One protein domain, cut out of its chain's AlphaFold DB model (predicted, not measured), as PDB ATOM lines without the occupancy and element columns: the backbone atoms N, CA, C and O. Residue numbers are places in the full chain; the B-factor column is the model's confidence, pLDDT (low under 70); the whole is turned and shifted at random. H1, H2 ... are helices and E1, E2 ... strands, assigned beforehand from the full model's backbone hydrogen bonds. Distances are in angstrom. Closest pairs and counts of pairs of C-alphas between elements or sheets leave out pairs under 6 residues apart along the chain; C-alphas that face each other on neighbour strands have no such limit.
ATOM      1  N   ALA A   4     -97.185  35.980  29.229       92.69
ATOM      2  CA  ALA A   4     -95.754  36.216  29.175       92.69
ATOM      3  C   ALA A   4     -95.247  36.610  30.564       92.69
ATOM      4  O   ALA A   4     -95.907  37.351  31.292       92.69
ATOM      5  N   ILE A   5     -94.073  36.103  30.928       92.31
ATOM      6  CA  ILE A   5     -93.334  36.570  32.099       92.31
ATOM      7  C   ILE A   5     -92.320  37.588  31.615       92.31
ATOM      8  O   ILE A   5     -91.424  37.258  30.837       92.31
ATOM      9  N   GLU A   6     -92.473  38.820  32.078       93.31
ATOM     10  CA  GLU A   6     -91.683  39.962  31.635       93.31
ATOM     11  C   GLU A   6     -90.824  40.489  32.784       93.31
ATOM     12  O   GLU A   6     -91.295  40.668  33.910       93.31
ATOM     13  N   LEU A   7     -89.554  40.759  32.492       93.56
ATOM     14  CA  LEU A   7     -88.700  41.582  33.337       93.56
ATOM     15  C   LEU A   7     -88.696  43.004  32.816       93.56
ATOM     16  O   LEU A   7     -88.526  43.244  31.621       93.56
ATOM     17  N   TYR A   8     -88.805  43.940  33.743       94.31
ATOM     18  CA  TYR A   8     -88.771  45.355  33.432       94.31
ATOM     19  C   TYR A   8     -87.486  45.995  33.919       94.31
ATOM     20  O   TYR A   8     -86.914  45.590  34.932       94.31
ATOM     21  N   TYR A   9     -87.075  47.031  33.202       94.81
ATOM     22  CA  TYR A   9     -85.932  47.837  33.581       94.81
ATOM     23  C   TYR A   9     -86.314  48.842  34.676       94.81
ATOM     24  O   TYR A   9     -87.491  49.098  34.959       94.81
ATOM     25  N   ASP A  10     -85.302  49.421  35.313       94.62
ATOM     26  CA  ASP A  10     -85.497  50.604  36.138       94.62
ATOM     27  C   ASP A  10     -85.895  51.813  35.270       94.62
ATOM     28  O   ASP A  10     -85.675  51.847  34.056       94.62
ATOM     29  N   LYS A  11     -86.471  52.835  35.907       94.44
ATOM     30  CA  LYS A  11     -87.011  54.011  35.210       94.44
ATOM     31  C   LYS A  11     -85.962  54.769  34.391       94.44
ATOM     32  O   LYS A  11     -86.298  55.310  33.337       94.44
ATOM     33  N   ASP A  12     -84.716  54.822  34.856       94.88
ATOM     34  CA  ASP A  12     -83.662  55.568  34.170       94.88
ATOM     35  C   ASP A  12     -83.229  54.833  32.902       94.88
ATOM     36  O   ASP A  12     -83.039  55.452  31.850       94.88
ATOM     37  N   THR A  13     -83.125  53.507  32.973       94.44
ATOM     38  CA  THR A  13     -82.849  52.662  31.810       94.44
ATOM     39  C   THR A  13     -83.989  52.718  30.791       94.44
ATOM     40  O   THR A  13     -83.725  52.869  29.598       94.44
ATOM     41  N   GLU A  14     -85.252  52.702  31.222       93.62
ATOM     42  CA  GLU A  14     -86.401  52.842  30.312       93.62
ATOM     43  C   GLU A  14     -86.396  54.168  29.566       93.62
ATOM     44  O   GLU A  14     -86.628  54.205  28.357       93.62
ATOM     45  N   LYS A  15     -86.064  55.256  30.265       93.88
ATOM     46  CA  LYS A  15     -85.927  56.570  29.645       93.88
ATOM     47  C   LYS A  15     -84.829  56.579  28.581       93.88
ATOM     48  O   LYS A  15     -85.042  57.124  27.502       93.88
ATOM     49  N   LYS A  16     -83.675  55.961  28.853       94.31
ATOM     50  CA  LYS A  16     -82.574  55.856  27.878       94.31
ATOM     51  C   LYS A  16     -82.971  55.032  26.652       94.31
ATOM     52  O   LYS A  16     -82.643  55.416  25.533       94.31
ATOM     53  N   LEU A  17     -83.694  53.928  26.848       93.00
ATOM     54  CA  LEU A  17     -84.216  53.108  25.752       93.00
ATOM     55  C   LEU A  17     -85.229  53.886  24.904       93.00
ATOM     56  O   LEU A  17     -85.177  53.819  23.680       93.00
ATOM     57  N   PHE A  18     -86.099  54.675  25.534       92.62
ATOM     58  CA  PHE A  18     -87.035  55.537  24.817       92.62
ATOM     59  C   PHE A  18     -86.315  56.609  23.985       92.62
ATOM     60  O   PHE A  18     -86.600  56.757  22.800       92.62
ATOM     61  N   GLN A  19     -85.313  57.282  24.557       94.00
ATOM     62  CA  GLN A  19     -84.487  58.260  23.836       94.00
ATOM     63  C   GLN A  19     -83.732  57.635  22.655       94.00
ATOM     64  O   GLN A  19     -83.558  58.267  21.614       94.00
ATOM     65  N   LEU A  20     -83.285  56.383  22.793       92.50
ATOM     66  CA  LEU A  20     -82.681  55.643  21.688       92.50
ATOM     67  C   LEU A  20     -83.695  55.428  20.555       92.50
ATOM     68  O   LEU A  20     -83.358  55.662  19.395       92.50
ATOM     69  N   SER A  21     -84.927  55.034  20.883       92.25
ATOM     70  CA  SER A  21     -86.024  54.891  19.918       92.25
ATOM     71  C   SER A  21     -86.338  56.199  19.189       92.25
ATOM     72  O   SER A  21     -86.500  56.182  17.969       92.25
ATOM     73  N   GLU A  22     -86.359  57.332  19.899       94.06
ATOM     74  CA  GLU A  22     -86.496  58.663  19.287       94.06
ATOM     75  C   GLU A  22     -85.354  58.930  18.297       94.06
ATOM     76  O   GLU A  22     -85.599  59.242  17.135       94.06
ATOM     77  N   GLY A  23     -84.103  58.681  18.698       94.81
ATOM     78  CA  GLY A  23     -82.942  58.864  17.823       94.81
ATOM     79  C   GLY A  23     -82.934  57.962  16.577       94.81
ATOM     80  O   GLY A  23     -82.418  58.361  15.531       94.81
ATOM     81  N   ILE A  24     -83.498  56.753  16.656       93.31
ATOM     82  CA  ILE A  24     -83.673  55.849  15.503       93.31
ATOM     83  C   ILE A  24     -84.710  56.423  14.525       93.31
ATOM     84  O   ILE A  24     -84.492  56.398  13.307       93.31
ATOM     85  N   ALA A  25     -85.809  56.965  15.054       93.94
ATOM     86  CA  ALA A  25     -86.861  57.593  14.265       93.94
ATOM     87  C   ALA A  25     -86.379  58.892  13.597       93.94
ATOM     88  O   ALA A  25     -86.589  59.072  12.397       93.94
ATOM     89  N   ASP A  26     -85.650  59.741  14.325       96.50
ATOM     90  CA  ASP A  26     -85.072  60.990  13.811       96.50
ATOM     91  C   ASP A  26     -84.101  60.741  12.651       96.50
ATOM     92  O   ASP A  26     -84.075  61.476  11.661       96.50
ATOM     93  N   LYS A  27     -83.336  59.645  12.730       96.12
ATOM     94  CA  LYS A  27     -82.451  59.184  11.650       96.12
ATOM     95  C   LYS A  27     -83.194  58.541  10.476       96.12
ATOM     96  O   LYS A  27     -82.546  58.093   9.533       96.12
ATOM     97  N   LYS A  28     -84.531  58.499  10.512       94.75
ATOM     98  CA  LYS A  28     -85.407  57.894   9.495       94.75
ATOM     99  C   LYS A  28     -85.110  56.412   9.235       94.75
ATOM    100  O   LYS A  28     -85.334  55.929   8.129       94.75
ATOM    101  N   ILE A  29     -84.606  55.694  10.244       93.62
ATOM    102  CA  ILE A  29     -84.326  54.254  10.145       93.62
ATOM    103  C   ILE A  29     -85.619  53.461  10.363       93.62
ATOM    104  O   ILE A  29     -85.951  52.583   9.573       93.62
ATOM    105  N   SER A  30     -86.360  53.768  11.432       91.44
ATOM    106  CA  SER A  30     -87.633  53.117  11.762       91.44
ATOM    107  C   SER A  30     -88.408  53.920  12.806       91.44
ATOM    108  O   SER A  30     -87.815  54.439  13.747       91.44
ATOM    109  N   THR A  31     -89.736  53.975  12.680       92.50
ATOM    110  CA  THR A  31     -90.659  54.566  13.672       92.50
ATOM    111  C   THR A  31     -91.330  53.521  14.563       92.50
ATOM    112  O   THR A  31     -91.964  53.876  15.555       92.50
ATOM    113  N   LYS A  32     -91.167  52.223  14.257       90.38
ATOM    114  CA  LYS A  32     -91.916  51.134  14.910       90.38
ATOM    115  C   LYS A  32     -91.758  51.111  16.429       90.38
ATOM    116  O   LYS A  32     -92.725  50.871  17.140       90.38
ATOM    117  N   PHE A  33     -90.559  51.411  16.929       87.38
ATOM    118  CA  PHE A  33     -90.283  51.431  18.368       87.38
ATOM    119  C   PHE A  33     -91.067  52.512  19.132       87.38
ATOM    120  O   PHE A  33     -91.258  52.374  20.334       87.38
ATOM    121  N   LEU A  34     -91.522  53.569  18.453       88.88
ATOM    122  CA  LEU A  34     -92.377  54.610  19.034       88.88
ATOM    123  C   LEU A  34     -93.872  54.284  18.878       88.88
ATOM    124  O   LEU A  34     -94.696  54.728  19.675       88.88
ATOM    125  N   GLU A  35     -94.232  53.506  17.855       90.75
ATOM    126  CA  GLU A  35     -95.606  53.056  17.603       90.75
ATOM    127  C   GLU A  35     -96.035  51.962  18.585       90.75
ATOM    128  O   GLU A  35     -97.186  51.925  19.034       90.75
ATOM    129  N   TRP A  36     -95.100  51.081  18.949       81.56
ATOM    130  CA  TRP A  36     -95.289  50.086  19.991       81.56
ATOM    131  C   TRP A  36     -95.287  50.793  21.344       81.56
ATOM    132  O   TRP A  36     -94.259  50.936  21.994       81.56
ATOM    133  N   LYS A  37     -96.469  51.237  21.786       77.44
ATOM    134  CA  LYS A  37     -96.731  51.856  23.105       77.44
ATOM    135  C   LYS A  37     -96.498  50.901  24.293       77.44
ATOM    136  O   LYS A  37     -97.117  51.038  25.346       77.44
ATOM    137  N   THR A  38     -95.658  49.891  24.111       82.06
ATOM    138  CA  THR A  38     -95.281  48.890  25.097       82.06
ATOM    139  C   THR A  38     -94.092  49.389  25.900       82.06
ATOM    140  O   THR A  38     -93.132  49.925  25.346       82.06
ATOM    141  N   ARG A  39     -94.120  49.156  27.211       88.62
ATOM    142  CA  ARG A  39     -92.966  49.398  28.078       88.62
ATOM    143  C   ARG A  39     -91.815  48.468  27.660       88.62
ATOM    144  O   ARG A  39     -92.083  47.279  27.485       88.62
ATOM    145  N   PRO A  40     -90.569  48.950  27.506       90.25
ATOM    146  CA  PRO A  40     -89.430  48.083  27.217       90.25
ATOM    147  C   PRO A  40     -89.282  46.994  28.284       90.25
ATOM    148  O   PRO A  40     -89.288  47.286  29.479       90.25
ATOM    149  N   HIS A  41     -89.150  45.743  27.854       92.62
ATOM    150  CA  HIS A  41     -89.073  44.588  28.745       92.62
ATOM    151  C   HIS A  41     -88.232  43.467  28.127       92.62
ATOM    152  O   HIS A  41     -87.925  43.480  26.934       92.62
ATOM    153  N   LEU A  42     -87.872  42.491  28.955       91.69
ATOM    154  CA  LEU A  42     -87.312  41.212  28.531       91.69
ATOM    155  C   LEU A  42     -88.349  40.122  28.789       91.69
ATOM    156  O   LEU A  42     -88.709  39.863  29.937       91.69
ATOM    157  N   THR A  43     -88.817  39.465  27.733       92.94
ATOM    158  CA  THR A  43     -89.669  38.283  27.866       92.94
ATOM    159  C   THR A  43     -88.816  37.091  28.293       92.94
ATOM    160  O   THR A  43     -87.921  36.671  27.563       92.94
ATOM    161  N   LEU A  44     -89.084  36.540  29.476       91.62
ATOM    162  CA  LEU A  44     -88.398  35.353  29.993       91.62
ATOM    163  C   LEU A  44     -89.023  34.054  29.489       91.62
ATOM    164  O   LEU A  44     -88.316  33.090  29.209       91.62
ATOM    165  N   ALA A  45     -90.352  34.012  29.430       90.75
ATOM    166  CA  ALA A  45     -91.100  32.826  29.044       90.75
ATOM    167  C   ALA A  45     -92.500  33.200  28.551       90.75
ATOM    168  O   ALA A  45     -93.095  34.159  29.046       90.75
ATOM    169  N   CYS A  46     -93.029  32.393  27.632       93.50
ATOM    170  CA  CYS A  46     -94.403  32.476  27.145       93.50
ATOM    171  C   CYS A  46     -95.131  31.161  27.436       93.50
ATOM    172  O   CYS A  46     -94.579  30.081  27.226       93.50
ATOM    173  N   PHE A  47     -96.381  31.252  27.882       91.56
ATOM    174  CA  PHE A  47     -97.220  30.115  28.242       91.56
ATOM    175  C   PHE A  47     -98.579  30.207  27.545       91.56
ATOM    176  O   PHE A  47     -99.150  31.288  27.415       91.56
ATOM    177  N   ASN A  48     -99.111  29.064  27.110       88.81
ATOM    178  CA  ASN A  48    -100.411  28.987  26.428       88.81
ATOM    179  C   ASN A  48    -101.593  28.809  27.390       88.81
ATOM    180  O   ASN A  48    -102.728  29.152  27.043       88.81
ATOM    181  N   ASP A  49    -101.323  28.252  28.570       89.00
ATOM    182  CA  ASP A  49    -102.286  28.051  29.644       89.00
ATOM    183  C   ASP A  49    -101.539  27.973  30.982       89.00
ATOM    184  O   ASP A  49    -100.505  27.303  31.072       89.00
ATOM    185  N   VAL A  50    -102.017  28.693  31.996       89.06
ATOM    186  CA  VAL A  50    -101.436  28.697  33.346       89.06
ATOM    187  C   VAL A  50    -102.540  28.816  34.385       89.06
ATOM    188  O   VAL A  50    -103.504  29.556  34.207       89.06
ATOM    189  N   ASP A  51    -102.343  28.141  35.514       92.44
ATOM    190  CA  ASP A  51    -103.044  28.476  36.749       92.44
ATOM    191  C   ASP A  51    -102.471  29.797  37.282       92.44
ATOM    192  O   ASP A  51    -101.343  29.842  37.783       92.44
ATOM    193  N   GLU A  52    -103.226  30.885  37.125       89.75
ATOM    194  CA  GLU A  52    -102.790  32.238  37.479       89.75
ATOM    195  C   GLU A  52    -102.413  32.372  38.959       89.75
ATOM    196  O   GLU A  52    -101.399  32.994  39.280       89.75
ATOM    197  N   LEU A  53    -103.190  31.770  39.865       92.81
ATOM    198  CA  LEU A  53    -102.973  31.904  41.306       92.81
ATOM    199  C   LEU A  53    -101.666  31.227  41.716       92.81
ATOM    200  O   LEU A  53    -100.834  31.832  42.402       92.81
ATOM    201  N   LEU A  54    -101.451  30.005  41.226       93.62
ATOM    202  CA  LEU A  54    -100.207  29.277  41.448       93.62
ATOM    203  C   LEU A  54     -99.015  29.990  40.795       93.62
ATOM    204  O   LEU A  54     -97.920  30.040  41.362       93.62
ATOM    205  N   CYS A  55     -99.214  30.544  39.598       92.06
ATOM    206  CA  CYS A  55     -98.179  31.258  38.860       92.06
ATOM    207  C   CYS A  55     -97.731  32.519  39.610       92.06
ATOM    208  O   CYS A  55     -96.535  32.707  39.835       92.06
ATOM    209  N   ILE A  56     -98.675  33.333  40.095       92.31
ATOM    210  CA  ILE A  56     -98.394  34.540  40.885       92.31
ATOM    211  C   ILE A  56     -97.586  34.196  42.140       92.31
ATOM    212  O   ILE A  56     -96.624  34.896  42.466       92.31
ATOM    213  N   GLU A  57     -97.941  33.121  42.848       95.75
ATOM    214  CA  GLU A  57     -97.199  32.688  44.034       95.75
ATOM    215  C   GLU A  57     -95.750  32.306  43.689       95.75
ATOM    216  O   GLU A  57     -94.805  32.752  44.350       95.75
ATOM    217  N   LYS A  58     -95.564  31.523  42.620       93.44
ATOM    218  CA  LYS A  58     -94.237  31.101  42.151       93.44
ATOM    219  C   LYS A  58     -93.387  32.285  41.703       93.44
ATOM    220  O   LYS A  58     -92.220  32.358  42.084       93.44
ATOM    221  N   ILE A  59     -93.961  33.230  40.959       93.00
ATOM    222  CA  ILE A  59     -93.258  34.432  40.491       93.00
ATOM    223  C   ILE A  59     -92.825  35.298  41.673       93.00
ATOM    224  O   ILE A  59     -91.695  35.773  41.691       93.00
ATOM    225  N   LYS A  60     -93.673  35.473  42.695       93.69
ATOM    226  CA  LYS A  60     -93.301  36.229  43.904       93.69
ATOM    227  C   LYS A  60     -92.113  35.594  44.624       93.69
ATOM    228  O   LYS A  60     -91.170  36.297  44.978       93.69
ATOM    229  N   LYS A  61     -92.129  34.269  44.804       94.69
ATOM    230  CA  LYS A  61     -91.007  33.528  45.408       94.69
ATOM    231  C   LYS A  61     -89.735  33.648  44.569       94.69
ATOM    232  O   LYS A  61     -88.665  33.893  45.119       94.69
ATOM    233  N   PHE A  62     -89.864  33.531  43.249       91.94
ATOM    234  CA  PHE A  62     -88.763  33.719  42.310       91.94
ATOM    235  C   PHE A  62     -88.163  35.129  42.427       91.94
ATOM    236  O   PHE A  62     -86.962  35.269  42.636       91.94
ATOM    237  N   ALA A  63     -88.995  36.172  42.394       91.50
ATOM    238  CA  ALA A  63     -88.549  37.560  42.482       91.50
ATOM    239  C   ALA A  63     -87.813  37.866  43.798       91.50
ATOM    240  O   ALA A  63     -86.808  38.570  43.783       91.50
ATOM    241  N   VAL A  64     -88.263  37.305  44.926       93.69
ATOM    242  CA  VAL A  64     -87.576  37.454  46.223       93.69
ATOM    243  C   VAL A  64     -86.231  36.724  46.244       93.69
ATOM    244  O   VAL A  64     -85.279  37.224  46.831       93.69
ATOM    245  N   CYS A  65     -86.143  35.551  45.612       93.88
ATOM    246  CA  CYS A  65     -84.931  34.735  45.619       93.88
ATOM    247  C   CYS A  65     -83.800  35.342  44.777       93.88
ATOM    248  O   CYS A  65     -82.648  35.308  45.200       93.88
ATOM    249  N   TYR A  66     -84.128  35.896  43.606       89.31
ATOM    250  CA  TYR A  66     -83.133  36.403  42.656       89.31
ATOM    251  C   TYR A  66     -82.948  37.924  42.705       89.31
ATOM    252  O   TYR A  66     -81.880  38.413  42.344       89.31
ATOM    253  N   GLY A  67     -83.952  38.672  43.170       90.12
ATOM    254  CA  GLY A  67     -83.892  40.127  43.254       90.12
ATOM    255  C   GLY A  67     -83.687  40.805  41.896       90.12
ATOM    256  O   GLY A  67     -84.053  40.284  40.841       90.12
TER     257      GLY A  67
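This is residues 4 to 67 of the 78 residues of an uncharacterized protein of Blautia coccoides (UniProt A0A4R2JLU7). A narrow ribbon of two antiparallel strands, E1 and E2, lies in the middle of a loose, open shape, with a long helix out on each side of it. On one side H1 and the short H2 make a small helical arm, reached from the ribbon end where Tyr 8 and His 41 face each other; on the other side H3 follows the far end of E2 and folds back, meeting no other helix, and residues 49 to 54 stick out at its start. The printed part has 64 residues, with three named helices and two named strands in the order E1, H1, H2, E2, H3; the class is mixed, helices and strands. The whole is only just loose, close to extended, with a radius of gyration of the C-alphas of 15.7 A, and its outline is flat, spanning 45 by 26 by 13 A.

The sheet has two strands, E1, residues 4 to 8, and E2, residues 41 to 47. They are antiparallel, with 163 degrees between their N-to-C directions. The C-alphas of Ala 4 and Cys 46, which face each other, are 4.5 A apart, and those of Tyr 8 and His 41 are 4.8 A apart. N of residue 7 and O of residue 42 are within hydrogen-bond range at 2.8 A, as are N of residue 5 and O of residue 45 at 2.9 A. A tight link of two residues joins E1 to H1, residues 11 to 26. H1 touches H2, residues 32 to 35, with residues 18 to 25 of H1 alone; the closest C-alphas are those of Ser 21 and Phe 33, 5.7 A apart. H1 is apart from E2, and H2 is apart from E1. A tight link of four residues joins E2 to H3, residues 52 to 66. H3 is apart from E1, H1 and H2. In H1 and H3 every O i to N i+4 pair is within hydrogen-bond range, while H2 is too short for such a pair.

E2 is the longest strand, 16.6 A from first to last C-alpha, and E1 measures 12.3 A. E1 begins at C-alpha 4, at (-95.754, 36.216, 29.175). H1, the longest helix by residues, measures 22.6 A and begins at C-alpha 11, at (-87.011, 54.011, 35.210). H2 measures 5.0 A. H3 measures 20.7 A and ends at C-alpha 66, at (-83.133, 36.403, 42.656).

The two C-alphas farthest apart are those of Lys 27 and Leu 54, at 45.8 A. The C-alphas of Ala 4 and Gly 67, the first and last printed, are 18.8 A apart. The printed part has no cut, and its four links between named elements are tight. Residues 49 to 54, of which 52 to 54 belong to H3, stand free. The mean pLDDT of the printed part is 92.0, and no printed residue is under 70.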